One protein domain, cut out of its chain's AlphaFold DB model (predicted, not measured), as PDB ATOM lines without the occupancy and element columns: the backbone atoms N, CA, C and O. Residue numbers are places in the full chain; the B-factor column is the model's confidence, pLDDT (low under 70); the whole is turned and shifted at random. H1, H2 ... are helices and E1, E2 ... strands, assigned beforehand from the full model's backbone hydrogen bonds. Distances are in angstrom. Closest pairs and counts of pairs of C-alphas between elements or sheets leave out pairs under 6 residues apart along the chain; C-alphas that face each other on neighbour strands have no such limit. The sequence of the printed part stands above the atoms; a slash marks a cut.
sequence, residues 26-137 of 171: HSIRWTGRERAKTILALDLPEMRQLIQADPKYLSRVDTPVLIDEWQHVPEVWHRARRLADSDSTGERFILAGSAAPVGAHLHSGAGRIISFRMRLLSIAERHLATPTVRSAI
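AT A GLANCE: This is residues 26 to 137 of the 171 residues of the protein "AAA_14 domain-containing protein" of Arthrobacter livingstonensis (UniProt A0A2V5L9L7). Little of this domain is regular structure: three short parallel strands form a small sheet between H1 on one face and H3 on the other, three layers, and the long tail of residues 97 to 137 makes the length. The printed part has 112 residues, 42 in named elements: H1 E1 H2 E2 H3 E3, mixed class, sheet order E1 E2 E3. It is loose, radius of gyration of the C-alphas 16.7 A, spans 55 by 32 by 30 A.

HOW THE PARTS SIT: H1, residues 27 to 34, is on the sheet at a height of 9.2 A. E1, residues 38 to 41, and E2, residues 65 to 68, are parallel, N 40 and O 66 2.8 A apart, within hydrogen-bond range. E2 and E3, residues 93 to 96, are parallel, with N 94 and O 65 at 2.8 A. H2, residues 45 to 53, only grazes the sheet. H3, residues 74 to 86, is on it; its closest C-alpha to E3 is Ala 80, 6.9 A from Phe 93. Strand-helix-strand units, parallel strands joined through a helix, are E1, H2, E2 and E2, H3, E3, both right-handed crossovers. Every O i to N i+4 pair is within range in H1 and H2, 8 of 9 in H3.

IN THESE COORDINATES: H1 begins at C-alpha 27 (154.953, 204.324, 285.127). H3 spans 19.2 A; E3 ends at C-alpha 96 (157.962, 213.633, 280.329).

THE WHOLE: The C-alphas of Ala 53 and Ile 137 are farthest apart, 59.5 A. The printed part has no cut; H2 to E2 is a long link. Residues 26 to 29, 88 to 91, 98 to 117 and 134 to 137 are under pLDDT 70.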
ATOM      1  N   HIS A  26     155.459 205.907 289.011       62.00
ATOM      2  CA  HIS A  26     156.692 205.861 288.219       62.00
ATOM      3  C   HIS A  26     156.481 205.323 286.792       62.00
ATOM      4  O   HIS A  26     157.447 205.156 286.053       62.00
ATOM      5  N   SER A  27     155.244 205.037 286.379       59.81
ATOM      6  CA  SER A  27     154.953 204.324 285.127       59.81
ATOM      7  C   SER A  27     155.406 205.077 283.862       59.81
ATOM      8  O   SER A  27     156.013 204.494 282.955       59.81
ATOM      9  N   ILE A  28     155.185 206.397 283.826       61.97
ATOM     10  CA  ILE A  28     155.638 207.280 282.742       61.97
ATOM     11  C   ILE A  28     157.160 207.408 282.717       61.97
ATOM     12  O   ILE A  28     157.779 207.265 281.658       61.97
ATOM     13  N   ARG A  29     157.761 207.607 283.895       67.50
ATOM     14  CA  ARG A  29     159.210 207.729 284.069       67.50
ATOM     15  C   ARG A  29     159.921 206.451 283.647       67.50
ATOM     16  O   ARG A  29     160.915 206.527 282.938       67.50
ATOM     17  N   TRP A  30     159.381 205.289 284.009       72.50
ATOM     18  CA  TRP A  30     159.926 203.982 283.649       72.50
ATOM     19  C   TRP A  30     160.004 203.800 282.131       72.50
ATOM     20  O   TRP A  30     161.072 203.543 281.586       72.50
ATOM     21  N   THR A  31     158.896 204.040 281.427       73.12
ATOM     22  CA  THR A  31     158.841 203.881 279.964       73.12
ATOM     23  C   THR A  31     159.753 204.871 279.235       73.12
ATOM     24  O   THR A  31     160.388 204.524 278.240       73.12
ATOM     25  N   GLY A  32     159.832 206.114 279.723       74.50
ATOM     26  CA  GLY A  32     160.748 207.116 279.179       74.50
ATOM     27  C   GLY A  32     162.216 206.752 279.409       74.50
ATOM     28  O   GLY A  32     163.042 206.960 278.523       74.50
ATOM     29  N   ARG A  33     162.530 206.179 280.577       79.12
ATOM     30  CA  ARG A  33     163.886 205.796 280.983       79.12
ATOM     31  C   ARG A  33     164.453 204.667 280.128       79.12
ATOM     32  O   ARG A  33     165.592 204.769 279.701       79.12
ATOM     33  N   GLU A  34     163.644 203.658 279.816       82.19
ATOM     34  CA  GLU A  34     164.035 202.528 278.953       82.19
ATOM     35  C   GLU A  34     164.415 202.951 277.522       82.19
ATOM     36  O   GLU A  34     165.145 202.249 276.828       82.19
ATOM     37  N   ARG A  35     163.928 204.109 277.057       81.56
ATOM     38  CA  ARG A  35     164.187 204.623 275.702       81.56
ATOM     39  C   ARG A  35     165.236 205.729 275.650       81.56
ATOM     40  O   ARG A  35     165.520 206.226 274.565       81.56
ATOM     41  N   ALA A  36     165.782 206.145 276.791       86.88
ATOM     42  CA  ALA A  36     166.688 207.280 276.882       86.88
ATOM     43  C   ALA A  36     168.114 206.848 277.224       86.88
ATOM     44  O   ALA A  36     168.337 206.009 278.092       86.88
ATOM     45  N   LYS A  37     169.091 207.476 276.568       88.06
ATOM     46  CA  LYS A  37     170.516 207.329 276.879       88.06
ATOM     47  C   LYS A  37     170.950 208.295 277.984       88.06
ATOM     48  O   LYS A  37     171.759 207.930 278.831       88.06
ATOM     49  N   THR A  38     170.369 209.495 278.006       89.56
ATOM     50  CA  THR A  38     170.609 210.515 279.040       89.56
ATOM     51  C   THR A  38     169.301 210.914 279.711       89.56
ATOM     52  O   THR A  38     168.274 211.019 279.042       89.56
ATOM     53  N   ILE A  39     169.326 211.172 281.022       90.62
ATOM     54  CA  ILE A  39     168.139 211.543 281.804       90.62
ATOM     55  C   ILE A  39     168.405 212.847 282.547       90.62
ATOM     56  O   ILE A  39     169.365 212.950 283.306       90.62
ATOM     57  N   LEU A  40     167.521 213.820 282.350       90.44
ATOM     58  CA  LEU A  40     167.532 215.125 282.993       90.44
ATOM     59  C   LEU A  40     166.265 215.258 283.838       90.44
ATOM     60  O   LEU A  40     165.186 215.501 283.305       90.44
ATOM     61  N   ALA A  41     166.403 215.071 285.148       90.62
ATOM     62  CA  ALA A  41     165.299 215.158 286.097       90.62
ATOM     63  C   ALA A  41     165.170 216.600 286.619       90.62
ATOM     64  O   ALA A  41     166.017 217.060 287.387       90.62
ATOM     65  N   LEU A  42     164.162 217.347 286.150       89.12
ATOM     66  CA  LEU A  42     163.974 218.769 286.487       89.12
ATOM     67  C   LEU A  42     163.137 218.999 287.753       89.12
ATOM     68  O   LEU A  42     162.882 220.145 288.122       89.12
ATOM     69  N   ASP A  43     162.751 217.937 288.455       87.25
ATOM     70  CA  ASP A  43     162.297 218.009 289.846       87.25
ATOM     71  C   ASP A  43     163.457 218.361 290.799       87.25
ATOM     72  O   ASP A  43     163.276 219.121 291.757       87.25
ATOM     73  N   LEU A  44     164.677 217.910 290.487       88.94
ATOM     74  CA  LEU A  44     165.877 218.217 291.264       88.94
ATOM     75  C   LEU A  44     166.293 219.697 291.116       88.94
ATOM     76  O   LEU A  44     166.491 220.186 289.998       88.94
ATOM     77  N   PRO A  45     166.466 220.447 292.224       88.81
ATOM     78  CA  PRO A  45     166.851 221.860 292.171       88.81
ATOM     79  C   PRO A  45     168.238 222.082 291.549       88.81
ATOM     80  O   PRO A  45     168.412 223.035 290.795       88.81
ATOM     81  N   GLU A  46     169.193 221.186 291.794       90.94
ATOM     82  CA  GLU A  46     170.553 221.258 291.239       90.94
ATOM     83  C   GLU A  46     170.549 221.153 289.710       90.94
ATOM     84  O   GLU A  46     171.197 221.938 289.017       90.94
ATOM     85  N   MET A  47     169.750 220.226 289.170       89.75
ATOM     86  CA  MET A  47     169.607 220.055 287.726       89.75
ATOM     87  C   MET A  47     168.956 221.285 287.088       89.75
ATOM     88  O   MET A  47     169.395 221.751 286.038       89.75
ATOM     89  N   ARG A  48     167.942 221.864 287.745       90.00
ATOM     90  CA  ARG A  48     167.323 223.115 287.282       90.00
ATOM     91  C   ARG A  48     168.332 224.253 287.219       90.00
ATOM     92  O   ARG A  48     168.394 224.935 286.201       90.00
ATOM     93  N   GLN A  49     169.138 224.425 288.264       90.12
ATOM     94  CA  GLN A  49     170.180 225.451 288.304       90.12
ATOM     95  C   GLN A  49     171.229 225.237 287.210       90.12
ATOM     96  O   GLN A  49     171.597 226.191 286.534       90.12
ATOM     97  N   LEU A  50     171.661 223.993 286.981       90.25
ATOM     98  CA  LEU A  50     172.620 223.660 285.928       90.25
ATOM     99  C   LEU A  50     172.088 224.016 284.535       90.25
ATOM    100  O   LEU A  50     172.794 224.631 283.741       90.25
ATOM    101  N   ILE A  51     170.834 223.672 284.251       88.38
ATOM    102  CA  ILE A  51     170.201 223.949 282.957       88.38
ATOM    103  C   ILE A  51     169.928 225.444 282.764       88.38
ATOM    104  O   ILE A  51     170.066 225.951 281.651       88.38
ATOM    105  N   GLN A  52     169.571 226.157 283.835       86.19
ATOM    106  CA  GLN A  52     169.419 227.613 283.814       86.19
ATOM    107  C   GLN A  52     170.766 228.325 283.617       86.19
ATOM    108  O   GLN A  52     170.825 229.331 282.915       86.19
ATOM    109  N   ALA A  53     171.849 227.799 284.200       88.62
ATOM    110  CA  ALA A  53     173.191 228.364 284.092       88.62
ATOM    111  C   ALA A  53     173.855 228.082 282.734       88.62
ATOM    112  O   ALA A  53     174.468 228.979 282.157       88.62
ATOM    113  N   ASP A  54     173.719 226.863 282.196       86.62
ATOM    114  CA  ASP A  54     174.179 226.508 280.847       86.62
ATOM    115  C   ASP A  54     173.042 225.927 279.984       86.62
ATOM    116  O   ASP A  54     172.910 224.709 279.822       86.62
ATOM    117  N   PRO A  55     172.269 226.789 279.301       78.25
ATOM    118  CA  PRO A  55     171.232 226.345 278.371       78.25
ATOM    119  C   PRO A  55     171.763 225.567 277.151       78.25
ATOM    120  O   PRO A  55     170.982 224.945 276.418       78.25
ATOM    121  N   LYS A  56     173.078 225.604 276.871       84.12
ATOM    122  CA  LYS A  56     173.700 224.832 275.777       84.12
ATOM    123  C   LYS A  56     174.000 223.391 276.187       84.12
ATOM    124  O   LYS A  56     174.347 222.587 275.319       84.12
ATOM    125  N   TYR A  57     173.809 223.039 277.455       86.69
ATOM    126  CA  TYR A  57     173.998 221.684 277.956       86.69
ATOM    127  C   TYR A  57     173.198 220.642 277.153       86.69
ATOM    128  O   TYR A  57     173.748 219.626 276.738       86.69
ATOM    129  N   LEU A  58     171.949 220.959 276.782       83.75
ATOM    130  CA  LEU A  58     171.072 220.103 275.964       83.75
ATOM    131  C   LEU A  58     171.640 219.713 274.590       83.75
ATOM    132  O   LEU A  58     171.223 218.711 274.025       83.75
ATOM    133  N   SER A  59     172.558 220.507 274.032       83.00
ATOM    134  CA  SER A  59     173.210 220.198 272.748       83.00
ATOM    135  C   SER A  59     174.494 219.378 272.879       83.00
ATOM    136  O   SER A  59     175.036 218.964 271.863       83.00
ATOM    137  N   ARG A  60     175.005 219.181 274.100       85.88
ATOM    138  CA  ARG A  60     176.248 218.437 274.364       85.88
ATOM    139  C   ARG A  60     176.001 217.032 274.909       85.88
ATOM    140  O   ARG A  60     176.927 216.233 274.944       85.88
ATOM    141  N   VAL A  61     174.788 216.765 275.382       86.75
ATOM    142  CA  VAL A  61     174.401 215.478 275.963       86.75
ATOM    143  C   VAL A  61     174.108 214.434 274.893       86.75
ATOM    144  O   VAL A  61     173.645 214.747 273.798       86.75
ATOM    145  N   ASP A  62     174.335 213.177 275.260       85.69
ATOM    146  CA  ASP A  62     174.069 212.030 274.408       85.69
ATOM    147  C   ASP A  62     172.561 211.834 274.191       85.69
ATOM    148  O   ASP A  62     171.793 211.676 275.143       85.69
ATOM    149  N   THR A  63     172.142 211.788 272.928       84.12
ATOM    150  CA  THR A  63     170.761 211.497 272.519       84.12
ATOM    151  C   THR A  63     170.519 209.987 272.404       84.12
ATOM    152  O   THR A  63     171.449 209.274 272.011       84.12
ATOM    153  N   PRO A  64     169.302 209.468 272.669       88.94
ATOM    154  CA  PRO A  64     168.076 210.159 273.101       88.94
ATOM    155  C   PRO A  64     168.126 210.683 274.543       88.94
ATOM    156  O   PRO A  64     168.538 209.972 275.458       88.94
ATOM    157  N   VAL A  65     167.652 211.912 274.758       89.81
ATOM    158  CA  VAL A  65     167.586 212.558 276.078       89.81
ATOM    159  C   VAL A  65     166.151 212.535 276.604       89.81
ATOM    160  O   VAL A  65     165.252 213.068 275.954       89.81
ATOM    161  N   LEU A  66     165.940 211.983 277.796       90.38
ATOM    162  CA  LEU A  66     164.713 212.149 278.572       90.38
ATOM    163  C   LEU A  66     164.818 213.408 279.428       90.38
ATOM    164  O   LEU A  66     165.690 213.498 280.286       90.38
ATOM    165  N   ILE A  67     163.912 214.355 279.225       90.19
ATOM    166  CA  ILE A  67     163.726 215.513 280.096       90.19
ATOM    167  C   ILE A  67     162.446 215.268 280.883       90.19
ATOM    168  O   ILE A  67     161.352 215.268 280.314       90.19
ATOM    169  N   ASP A  68     162.601 215.037 282.177       88.50
ATOM    170  CA  ASP A  68     161.512 214.730 283.088       88.50
ATOM    171  C   ASP A  68     161.090 215.969 283.881       88.50
ATOM    172  O   ASP A  68     161.916 216.821 284.212       88.50
ATOM    173  N   GLU A  69     159.792 216.071 284.148       88.69
ATOM    174  CA  GLU A  69     159.114 217.232 284.732       88.69
ATOM    175  C   GLU A  69     159.482 218.572 284.067       88.69
ATOM    176  O   GLU A  69     159.722 219.592 284.725       88.69
ATOM    177  N   TRP A  70     159.513 218.589 282.729       87.44
ATOM    178  CA  TRP A  70     159.910 219.766 281.942       87.44
ATOM    179  C   TRP A  70     159.097 221.031 282.247       87.44
ATOM    180  O   TRP A  70     159.591 222.138 282.030       87.44
ATOM    181  N   GLN A  71     157.885 220.901 282.795       84.00
ATOM    182  CA  GLN A  71     157.066 222.040 283.204       84.00
ATOM    183  C   GLN A  71     157.720 222.911 284.288       84.00
ATOM    184  O   GLN A  71     157.352 224.077 284.421       84.00
ATOM    185  N   HIS A  72     158.694 222.393 285.047       85.06
ATOM    186  CA  HIS A  72     159.448 223.199 286.010       85.06
ATOM    187  C   HIS A  72     160.410 224.186 285.345       85.06
ATOM    188  O   HIS A  72     160.762 225.194 285.958       85.06
ATOM    189  N   VAL A  73     160.831 223.914 284.106       85.94
ATOM    190  CA  VAL A  73     161.698 224.797 283.320       85.94
ATOM    191  C   VAL A  73     161.178 224.861 281.875       85.94
ATOM    192  O   VAL A  73     161.734 224.219 280.980       85.94
ATOM    193  N   PRO A  74     160.124 225.659 281.603       81.94
ATOM    194  CA  PRO A  74     159.501 225.736 280.277       81.94
ATOM    195  C   PRO A  74     160.463 226.150 279.149       81.94
ATOM    196  O   PRO A  74     160.241 225.831 277.982       81.94
ATOM    197  N   GLU A  75     161.565 226.831 279.466       82.75
ATOM    198  CA  GLU A  75     162.594 227.223 278.493       82.75
ATOM    199  C   GLU A  75     163.252 226.023 277.794       82.75
ATOM    200  O   GLU A  75     163.602 226.100 276.608       82.75
ATOM    201  N   VAL A  76     163.360 224.891 278.498       85.62
ATOM    202  CA  VAL A  76     163.934 223.641 277.979       85.62
ATOM    203  C   VAL A  76     163.132 223.123 276.793       85.62
ATOM    204  O   VAL A  76     163.716 222.715 275.788       85.62
ATOM    205  N   TRP A  77     161.802 223.227 276.852       82.69
ATOM    206  CA  TRP A  77     160.912 222.855 275.754       82.69
ATOM    207  C   TRP A  77     161.233 223.638 274.475       82.69
ATOM    208  O   TRP A  77     161.436 223.057 273.406       82.69
ATOM    209  N   HIS A  78     161.338 224.967 274.576       82.38
ATOM    210  CA  HIS A  78     161.642 225.811 273.420       82.38
ATOM    211  C   HIS A  78     163.011 225.486 272.816       82.38
ATOM    212  O   HIS A  78     163.183 225.563 271.596       82.38
ATOM    213  N   ARG A  79     163.991 225.117 273.650       84.25
ATOM    214  CA  ARG A  79     165.325 224.734 273.185       84.25
ATOM    215  C   ARG A  79     165.333 223.363 272.520       84.25
ATOM    216  O   ARG A  79     165.867 223.267 271.418       84.25
ATOM    217  N   ALA A  80     164.723 222.357 273.143       83.25
ATOM    218  CA  ALA A  80     164.571 221.023 272.574       83.25
ATOM    219  C   ALA A  80     163.871 221.092 271.209       83.25
ATOM    220  O   ALA A  80     164.358 220.509 270.245       83.25
ATOM    221  N   ARG A  81     162.818 221.915 271.083       81.19
ATOM    222  CA  ARG A  81     162.158 222.185 269.797       81.19
ATOM    223  C   ARG A  81     163.111 222.785 268.765       81.19
ATOM    224  O   ARG A  81     163.210 222.260 267.667       81.19
ATOM    225  N   ARG A  82     163.842 223.856 269.105       82.75
ATOM    226  CA  ARG A  82     164.814 224.470 268.175       82.75
ATOM    227  C   ARG A  82     165.894 223.484 267.734       82.75
ATOM    228  O   ARG A  82     166.307 223.521 266.582       82.75
ATOM    229  N   LEU A  83     166.357 222.627 268.646       82.31
ATOM    230  CA  LEU A  83     167.322 221.583 268.323       82.31
ATOM    231  C   LEU A  83     166.700 220.572 267.361       82.31
ATOM    232  O   LEU A  83     167.274 220.372 266.293       82.31
ATOM    233  N   ALA A  84     165.519 220.032 267.681       80.44
ATOM    234  CA  ALA A  84     164.743 219.127 266.826       80.44
ATOM    235  C   ALA A  84     164.448 219.711 265.432       80.44
ATOM    236  O   ALA A  84     164.478 218.988 264.443       80.44
ATOM    237  N   ASP A  85     164.212 221.021 265.338       78.69
ATOM    238  CA  ASP A  85     163.999 221.714 264.065       78.69
ATOM    239  C   ASP A  85     165.300 221.851 263.253       78.69
ATOM    240  O   ASP A  85     165.263 221.745 262.029       78.69
ATOM    241  N   SER A  86     166.444 222.071 263.919       80.19
ATOM    242  CA  SER A  86     167.753 222.256 263.264       80.19
ATOM    243  C   SER A  86     168.381 220.975 262.719       80.19
ATOM    244  O   SER A  86     169.265 221.042 261.871       80.19
ATOM    245  N   ASP A  87     167.946 219.818 263.206       72.00
ATOM    246  CA  ASP A  87     168.496 218.531 262.808       72.00
ATOM    247  C   ASP A  87     167.385 217.474 262.845       72.00
ATOM    248  O   ASP A  87     166.775 217.198 263.881       72.00
ATOM    249  N   SER A  88     167.090 216.925 261.671       66.12
ATOM    250  CA  SER A  88     165.996 215.990 261.450       66.12
ATOM    251  C   SER A  88     166.383 214.534 261.686       66.12
ATOM    252  O   SER A  88     165.581 213.656 261.365       66.12
ATOM    253  N   THR A  89     167.572 214.238 262.229       67.25
ATOM    254  CA  THR A  89     167.795 212.918 262.825       67.25
ATOM    255  C   THR A  89     166.762 212.773 263.944       67.25
ATOM    256  O   THR A  89     166.768 213.545 264.909       67.25
ATOM    257  N   GLY A  90     165.780 211.895 263.742       66.75
ATOM    258  CA  GLY A  90     164.674 211.692 264.673       66.75
ATOM    259  C   GLY A  90     165.142 211.222 266.054       66.75
ATOM    260  O   GLY A  90     166.328 211.024 266.293       66.75
ATOM    261  N   GLU A  91     164.191 211.034 266.971       67.25
ATOM    262  CA  GLU A  91     164.421 210.327 268.246       67.25
ATOM    263  C   GLU A  91     165.454 210.963 269.197       67.25
ATOM    264  O   GLU A  91     166.152 210.269 269.924       67.25
ATOM    265  N   ARG A  92     165.564 212.295 269.245       79.69
ATOM    266  CA  ARG A  92     166.569 212.950 270.110       79.69
ATOM    267  C   ARG A  92     166.080 213.352 271.490       79.69
ATOM    268  O   ARG A  92     166.877 213.379 272.425       79.69
ATOM    269  N   PHE A  93     164.793 213.652 271.629       85.75
ATOM    270  CA  PHE A  93     164.231 214.176 272.870       85.75
ATOM    271  C   PHE A  93     162.936 213.460 273.232       85.75
ATOM    272  O   PHE A  93     162.029 213.339 272.408       85.75
ATOM    273  N   ILE A  94     162.847 213.040 274.487       87.56
ATOM    274  CA  ILE A  94     161.641 212.536 275.132       87.56
ATOM    275  C   ILE A  94     161.310 213.526 276.243       87.56
ATOM    276  O   ILE A  94     162.150 213.818 277.087       87.56
ATOM    277  N   LEU A  95     160.097 214.069 276.229       86.75
ATOM    278  CA  LEU A  95     159.650 215.058 277.206       86.75
ATOM    279  C   LEU A  95     158.572 214.403 278.067       86.75
ATOM    280  O   LEU A  95     157.499 214.070 277.564       86.75
ATOM    281  N   ALA A  96     158.877 214.190 279.344       84.75
ATOM    282  CA  ALA A  96     157.962 213.633 280.329       84.75
ATOM    283  C   ALA A  96     157.555 214.719 281.327       84.75
ATOM    284  O   ALA A  96     158.356 215.567 281.713       84.75
ATOM    285  N   GLY A  97     156.281 214.728 281.702       80.75
ATOM    286  CA  GLY A  97     155.744 215.677 282.665       80.75
ATOM    287  C   GLY A  97     154.379 215.217 283.141       80.75
ATOM    288  O   GLY A  97     153.543 214.787 282.341       80.75
ATOM    289  N   SER A  98     154.174 215.277 284.450       69.75
ATOM    290  CA  SER A  98     152.937 214.843 285.106       69.75
ATOM    291  C   SER A  98     151.827 215.904 285.073       69.75
ATOM    292  O   SER A  98     150.651 215.576 285.234       69.75
ATOM    293  N   ALA A  99     152.173 217.171 284.823       62.41
ATOM    294  CA  ALA A  99     151.237 218.289 284.832       62.41
ATOM    295  C   ALA A  99     151.034 218.900 283.438       62.41
ATOM    296  O   ALA A  99     151.974 219.077 282.662       62.41
ATOM    297  N   ALA A 100     149.787 219.283 283.142       53.88
ATOM    298  CA  ALA A 100     149.506 220.156 282.010       53.88
ATOM    299  C   ALA A 100     150.148 221.532 282.274       53.88
ATOM    300  O   ALA A 100     149.999 222.066 283.376       53.88
ATOM    301  N   PRO A 101     150.865 222.113 281.301       54.03
ATOM    302  CA  PRO A 101     151.583 223.359 281.518       54.03
ATOM    303  C   PRO A 101     150.601 224.503 281.792       54.03
ATOM    304  O   PRO A 101     149.700 224.765 280.995       54.03
ATOM    305  N   VAL A 102     150.792 225.208 282.906       47.25
ATOM    306  CA  VAL A 102     150.044 226.429 283.226       47.25
ATOM    307  C   VAL A 102     150.826 227.614 282.655       47.25
ATOM    308  O   VAL A 102     151.968 227.841 283.037       47.25
ATOM    309  N   GLY A 103     150.241 228.352 281.707       47.19
ATOM    310  CA  GLY A 103     150.802 229.620 281.208       47.19
ATOM    311  C   GLY A 103     151.851 229.531 280.093       47.19
ATOM    312  O   GLY A 103     152.278 230.566 279.587       47.19
ATOM    313  N   ALA A 104     152.248 228.340 279.646       49.78
ATOM    314  CA  ALA A 104     153.102 228.218 278.469       49.78
ATOM    315  C   ALA A 104     152.228 228.164 277.204       49.78
ATOM    316  O   ALA A 104     151.421 227.250 277.032       49.78
ATOM    317  N   HIS A 105     152.393 229.142 276.307       46.72
ATOM    318  CA  HIS A 105     151.794 229.136 274.971       46.72
ATOM    319  C   HIS A 105     152.444 228.042 274.110       46.72
ATOM    320  O   HIS A 105     153.202 228.322 273.178       46.72
ATOM    321  N   LEU A 106     152.166 226.776 274.431       56.47
ATOM    322  CA  LEU A 106     152.527 225.640 273.597       56.47
ATOM    323  C   LEU A 106     151.645 225.703 272.361       56.47
ATOM    324  O   LEU A 106     150.548 225.156 272.318       56.47
ATOM    325  N   HIS A 107     152.147 226.385 271.340       51.88
ATOM    326  CA  HIS A 107     151.704 226.111 269.990       51.88
ATOM    327  C   HIS A 107     152.054 224.646 269.761       51.88
ATOM    328  O   HIS A 107     153.228 224.273 269.836       51.88
ATOM    329  N   SER A 108     151.021 223.817 269.612       54.47
ATOM    330  CA  SER A 108     151.121 222.414 269.235       54.47
ATOM    331  C   SER A 108     152.142 222.340 268.109       54.47
ATOM    332  O   SER A 108     151.896 222.880 267.037       54.47
ATOM    333  N   GLY A 109     153.338 221.809 268.387       50.31
ATOM    334  CA  GLY A 109     154.450 221.741 267.438       50.31
ATOM    335  C   GLY A 109     154.060 220.852 266.264       50.31
ATOM    336  O   GLY A 109     154.383 219.665 266.247       50.31
ATOM    337  N   ALA A 110     153.274 221.413 265.347       43.94
ATOM    338  CA  ALA A 110     152.478 220.677 264.390       43.94
ATOM    339  C   ALA A 110     153.408 219.863 263.488       43.94
ATOM    340  O   ALA A 110     154.287 220.405 262.820       43.94
ATOM    341  N   GLY A 111     153.235 218.541 263.530       51.81
ATOM    342  CA  GLY A 111     153.911 217.577 262.663       51.81
ATOM    343  C   GLY A 111     155.224 216.978 263.178       51.81
ATOM    344  O   GLY A 111     155.676 216.006 262.586       51.81
ATOM    345  N   ARG A 112     155.840 217.496 264.255       62.12
ATOM    346  CA  ARG A 112     157.190 217.050 264.693       62.12
ATOM    347  C   ARG A 112     157.277 216.558 266.132       62.12
ATOM    348  O   ARG A 112     158.267 215.933 266.499       62.12
ATOM    349  N   ILE A 113     156.257 216.830 266.942       65.44
ATOM    350  CA  ILE A 113     156.192 216.374 268.328       65.44
ATOM    351  C   ILE A 113     154.949 215.511 268.483       65.44
ATOM    352  O   ILE A 113     153.826 215.995 268.335       65.44
ATOM    353  N   ILE A 114     155.155 214.229 268.776       68.56
ATOM    354  CA  ILE A 114     154.061 213.300 269.036       68.56
ATOM    355  C   ILE A 114     153.767 213.331 270.533       68.56
ATOM    356  O   ILE A 114     154.578 212.903 271.352       68.56
ATOM    357  N   SER A 115     152.604 213.865 270.898       69.19
ATOM    358  CA  SER A 115     152.131 213.860 272.278       69.19
ATOM    359  C   SER A 115     151.391 212.558 272.572       69.19
ATOM    360  O   SER A 115     150.329 212.310 271.995       69.19
ATOM    361  N   PHE A 116     151.902 211.760 273.506       69.62
ATOM    362  CA  PHE A 116     151.205 210.585 274.024       69.62
ATOM    363  C   PHE A 116     150.713 210.853 275.444       69.62
ATOM    364  O   PHE A 116     151.481 211.267 276.309       69.62
ATOM    365  N   ARG A 117     149.427 210.591 275.698       68.62
ATOM    366  CA  ARG A 117     148.919 210.478 277.068       68.62
ATOM    367  C   ARG A 117     149.098 209.041 277.527       68.62
ATOM    368  O   ARG A 117     148.480 208.145 276.960       68.62
ATOM    369  N   MET A 118     149.913 208.840 278.554       70.62
ATOM    370  CA  MET A 118     150.031 207.543 279.213       70.62
ATOM    371  C   MET A 118     149.063 207.465 280.392       70.62
ATOM    372  O   MET A 118     148.805 208.460 281.069       70.62
ATOM    373  N   ARG A 119     148.484 206.281 280.590       73.12
ATOM    374  CA  ARG A 119     147.721 205.941 281.791       73.12
ATOM    375  C   ARG A 119     148.622 205.145 282.726       73.12
ATOM    376  O   ARG A 119     149.593 204.545 282.268       73.12
ATOM    377  N   LEU A 120     148.259 205.127 284.006       73.62
ATOM    378  CA  LEU A 120     148.823 204.183 284.965       73.62
ATOM    379  C   LEU A 120     148.803 202.778 284.365       73.62
ATOM    380  O   LEU A 120     147.779 202.365 283.814       73.62
ATOM    381  N   LEU A 121     149.907 202.051 284.537       76.69
ATOM    382  CA  LEU A 121     149.945 200.630 284.214       76.69
ATOM    383  C   LEU A 121     148.864 199.921 285.027       76.69
ATOM    384  O   LEU A 121     148.831 200.024 286.260       76.69
ATOM    385  N   SER A 122     147.995 199.207 284.324       80.44
ATOM    386  CA  SER A 122     147.011 198.313 284.910       80.44
ATOM    387  C   SER A 122     147.698 197.234 285.751       80.44
ATOM    388  O   SER A 122     148.862 196.895 285.543       80.44
ATOM    389  N   ILE A 123     146.961 196.648 286.697       79.94
ATOM    390  CA  ILE A 123     147.449 195.538 287.537       79.94
ATOM    391  C   ILE A 123     148.013 194.394 286.673       79.94
ATOM    392  O   ILE A 123     149.010 193.770 287.036       79.94
ATOM    393  N   ALA A 124     147.402 194.161 285.509       77.94
ATOM    394  CA  ALA A 124     147.852 193.175 284.539       77.94
ATOM    395  C   ALA A 124     149.188 193.550 283.878       77.94
ATOM    396  O   ALA A 124     150.071 192.705 283.768       77.94
ATOM    397  N   GLU A 125     149.368 194.813 283.483       77.56
ATOM    398  CA  GLU A 125     150.619 195.314 282.886       77.56
ATOM    399  C   GLU A 125     151.769 195.386 283.897       77.56
ATOM    400  O   GLU A 125     152.932 195.310 283.516       77.56
ATOM    401  N   ARG A 126     151.460 195.484 285.194       80.75
ATOM    402  CA  ARG A 126     152.448 195.361 286.279       80.75
ATOM    403  C   ARG A 126     152.801 193.904 286.606       80.75
ATOM    404  O   ARG A 126     153.591 193.673 287.514       80.75
ATOM    405  N   HIS A 127     152.198 192.931 285.917       76.62
ATOM    406  CA  HIS A 127     152.332 191.497 286.197       76.62
ATOM    407  C   HIS A 127     151.943 191.100 287.634       76.62
ATOM    408  O   HIS A 127     152.391 190.077 288.146       76.62
ATOM    409  N   LEU A 128     151.084 191.895 288.283       78.94
ATOM    410  CA  LEU A 128     150.637 191.665 289.662       78.94
ATOM    411  C   LEU A 128     149.400 190.764 289.742       78.94
ATOM    412  O   LEU A 128     149.097 190.222 290.802       78.94
ATOM    413  N   ALA A 129     148.673 190.603 288.636       81.81
ATOM    414  CA  ALA A 129     147.590 189.636 288.521       81.81
ATOM    415  C   ALA A 129     147.396 189.209 287.065       81.81
ATOM    416  O   ALA A 129     147.679 189.966 286.134       81.81
ATOM    417  N   THR A 130     146.845 188.013 286.868       77.62
ATOM    418  CA  THR A 130     146.449 187.536 285.542       77.62
ATOM    419  C   THR A 130     145.231 188.332 285.051       77.62
ATOM    420  O   THR A 130     144.183 188.288 285.707       77.62
ATOM    421  N   PRO A 131     145.313 189.051 283.913       72.69
ATOM    422  CA  PRO A 131     144.163 189.762 283.367       72.69
ATOM    423  C   PRO A 131     143.032 188.783 283.056       72.69
ATOM    424  O   PRO A 131     143.213 187.830 282.302       72.69
ATOM    425  N   THR A 132     141.853 189.038 283.621       72.75
ATOM    426  CA  THR A 132     140.626 188.301 283.301       72.75
ATOM    427  C   THR A 132     139.698 189.226 282.528       72.75
ATOM    428  O   THR A 132     139.257 190.244 283.059       72.75
ATOM    429  N   VAL A 133     139.391 188.884 281.277       72.25
ATOM    430  CA  VAL A 133     138.420 189.627 280.465       72.25
ATOM    431  C   VAL A 133     137.106 188.855 280.460       72.25
ATOM    432  O   VAL A 133     137.067 187.695 280.058       72.25
ATOM    433  N   ARG A 134     136.016 189.493 280.899       58.41
ATOM    434  CA  ARG A 134     134.654 188.958 280.758       58.41
ATOM    435  C   ARG A 134     133.999 189.632 279.555       58.41
ATOM    436  O   ARG A 134     133.688 190.817 279.609       58.41
ATOM    437  N   SER A 135     133.807 188.885 278.470       49.00
ATOM    438  CA  SER A 135     133.011 189.356 277.334       49.00
ATOM    439  C   SER A 135     131.528 189.280 277.699       49.00
ATOM    440  O   SER A 135     131.039 188.208 278.044       49.00
ATOM    441  N   ALA A 136     130.817 190.408 277.646       58.62
ATOM    442  CA  ALA A 136     129.365 190.469 277.846       58.62
ATOM    443  C   ALA A 136     128.583 190.604 276.525       58.62
ATOM    444  O   ALA A 136     127.386 190.871 276.543       58.62
ATOM    445  N   ILE A 137     129.234 190.401 275.375       49.72
ATOM    446  CA  ILE A 137     128.543 190.299 274.085       49.72
ATOM    447  C   ILE A 137     128.489 188.820 273.718       49.72
ATOM    448  O   ILE A 137     129.335 188.292 273.002       49.72
TER     449      ILE A 137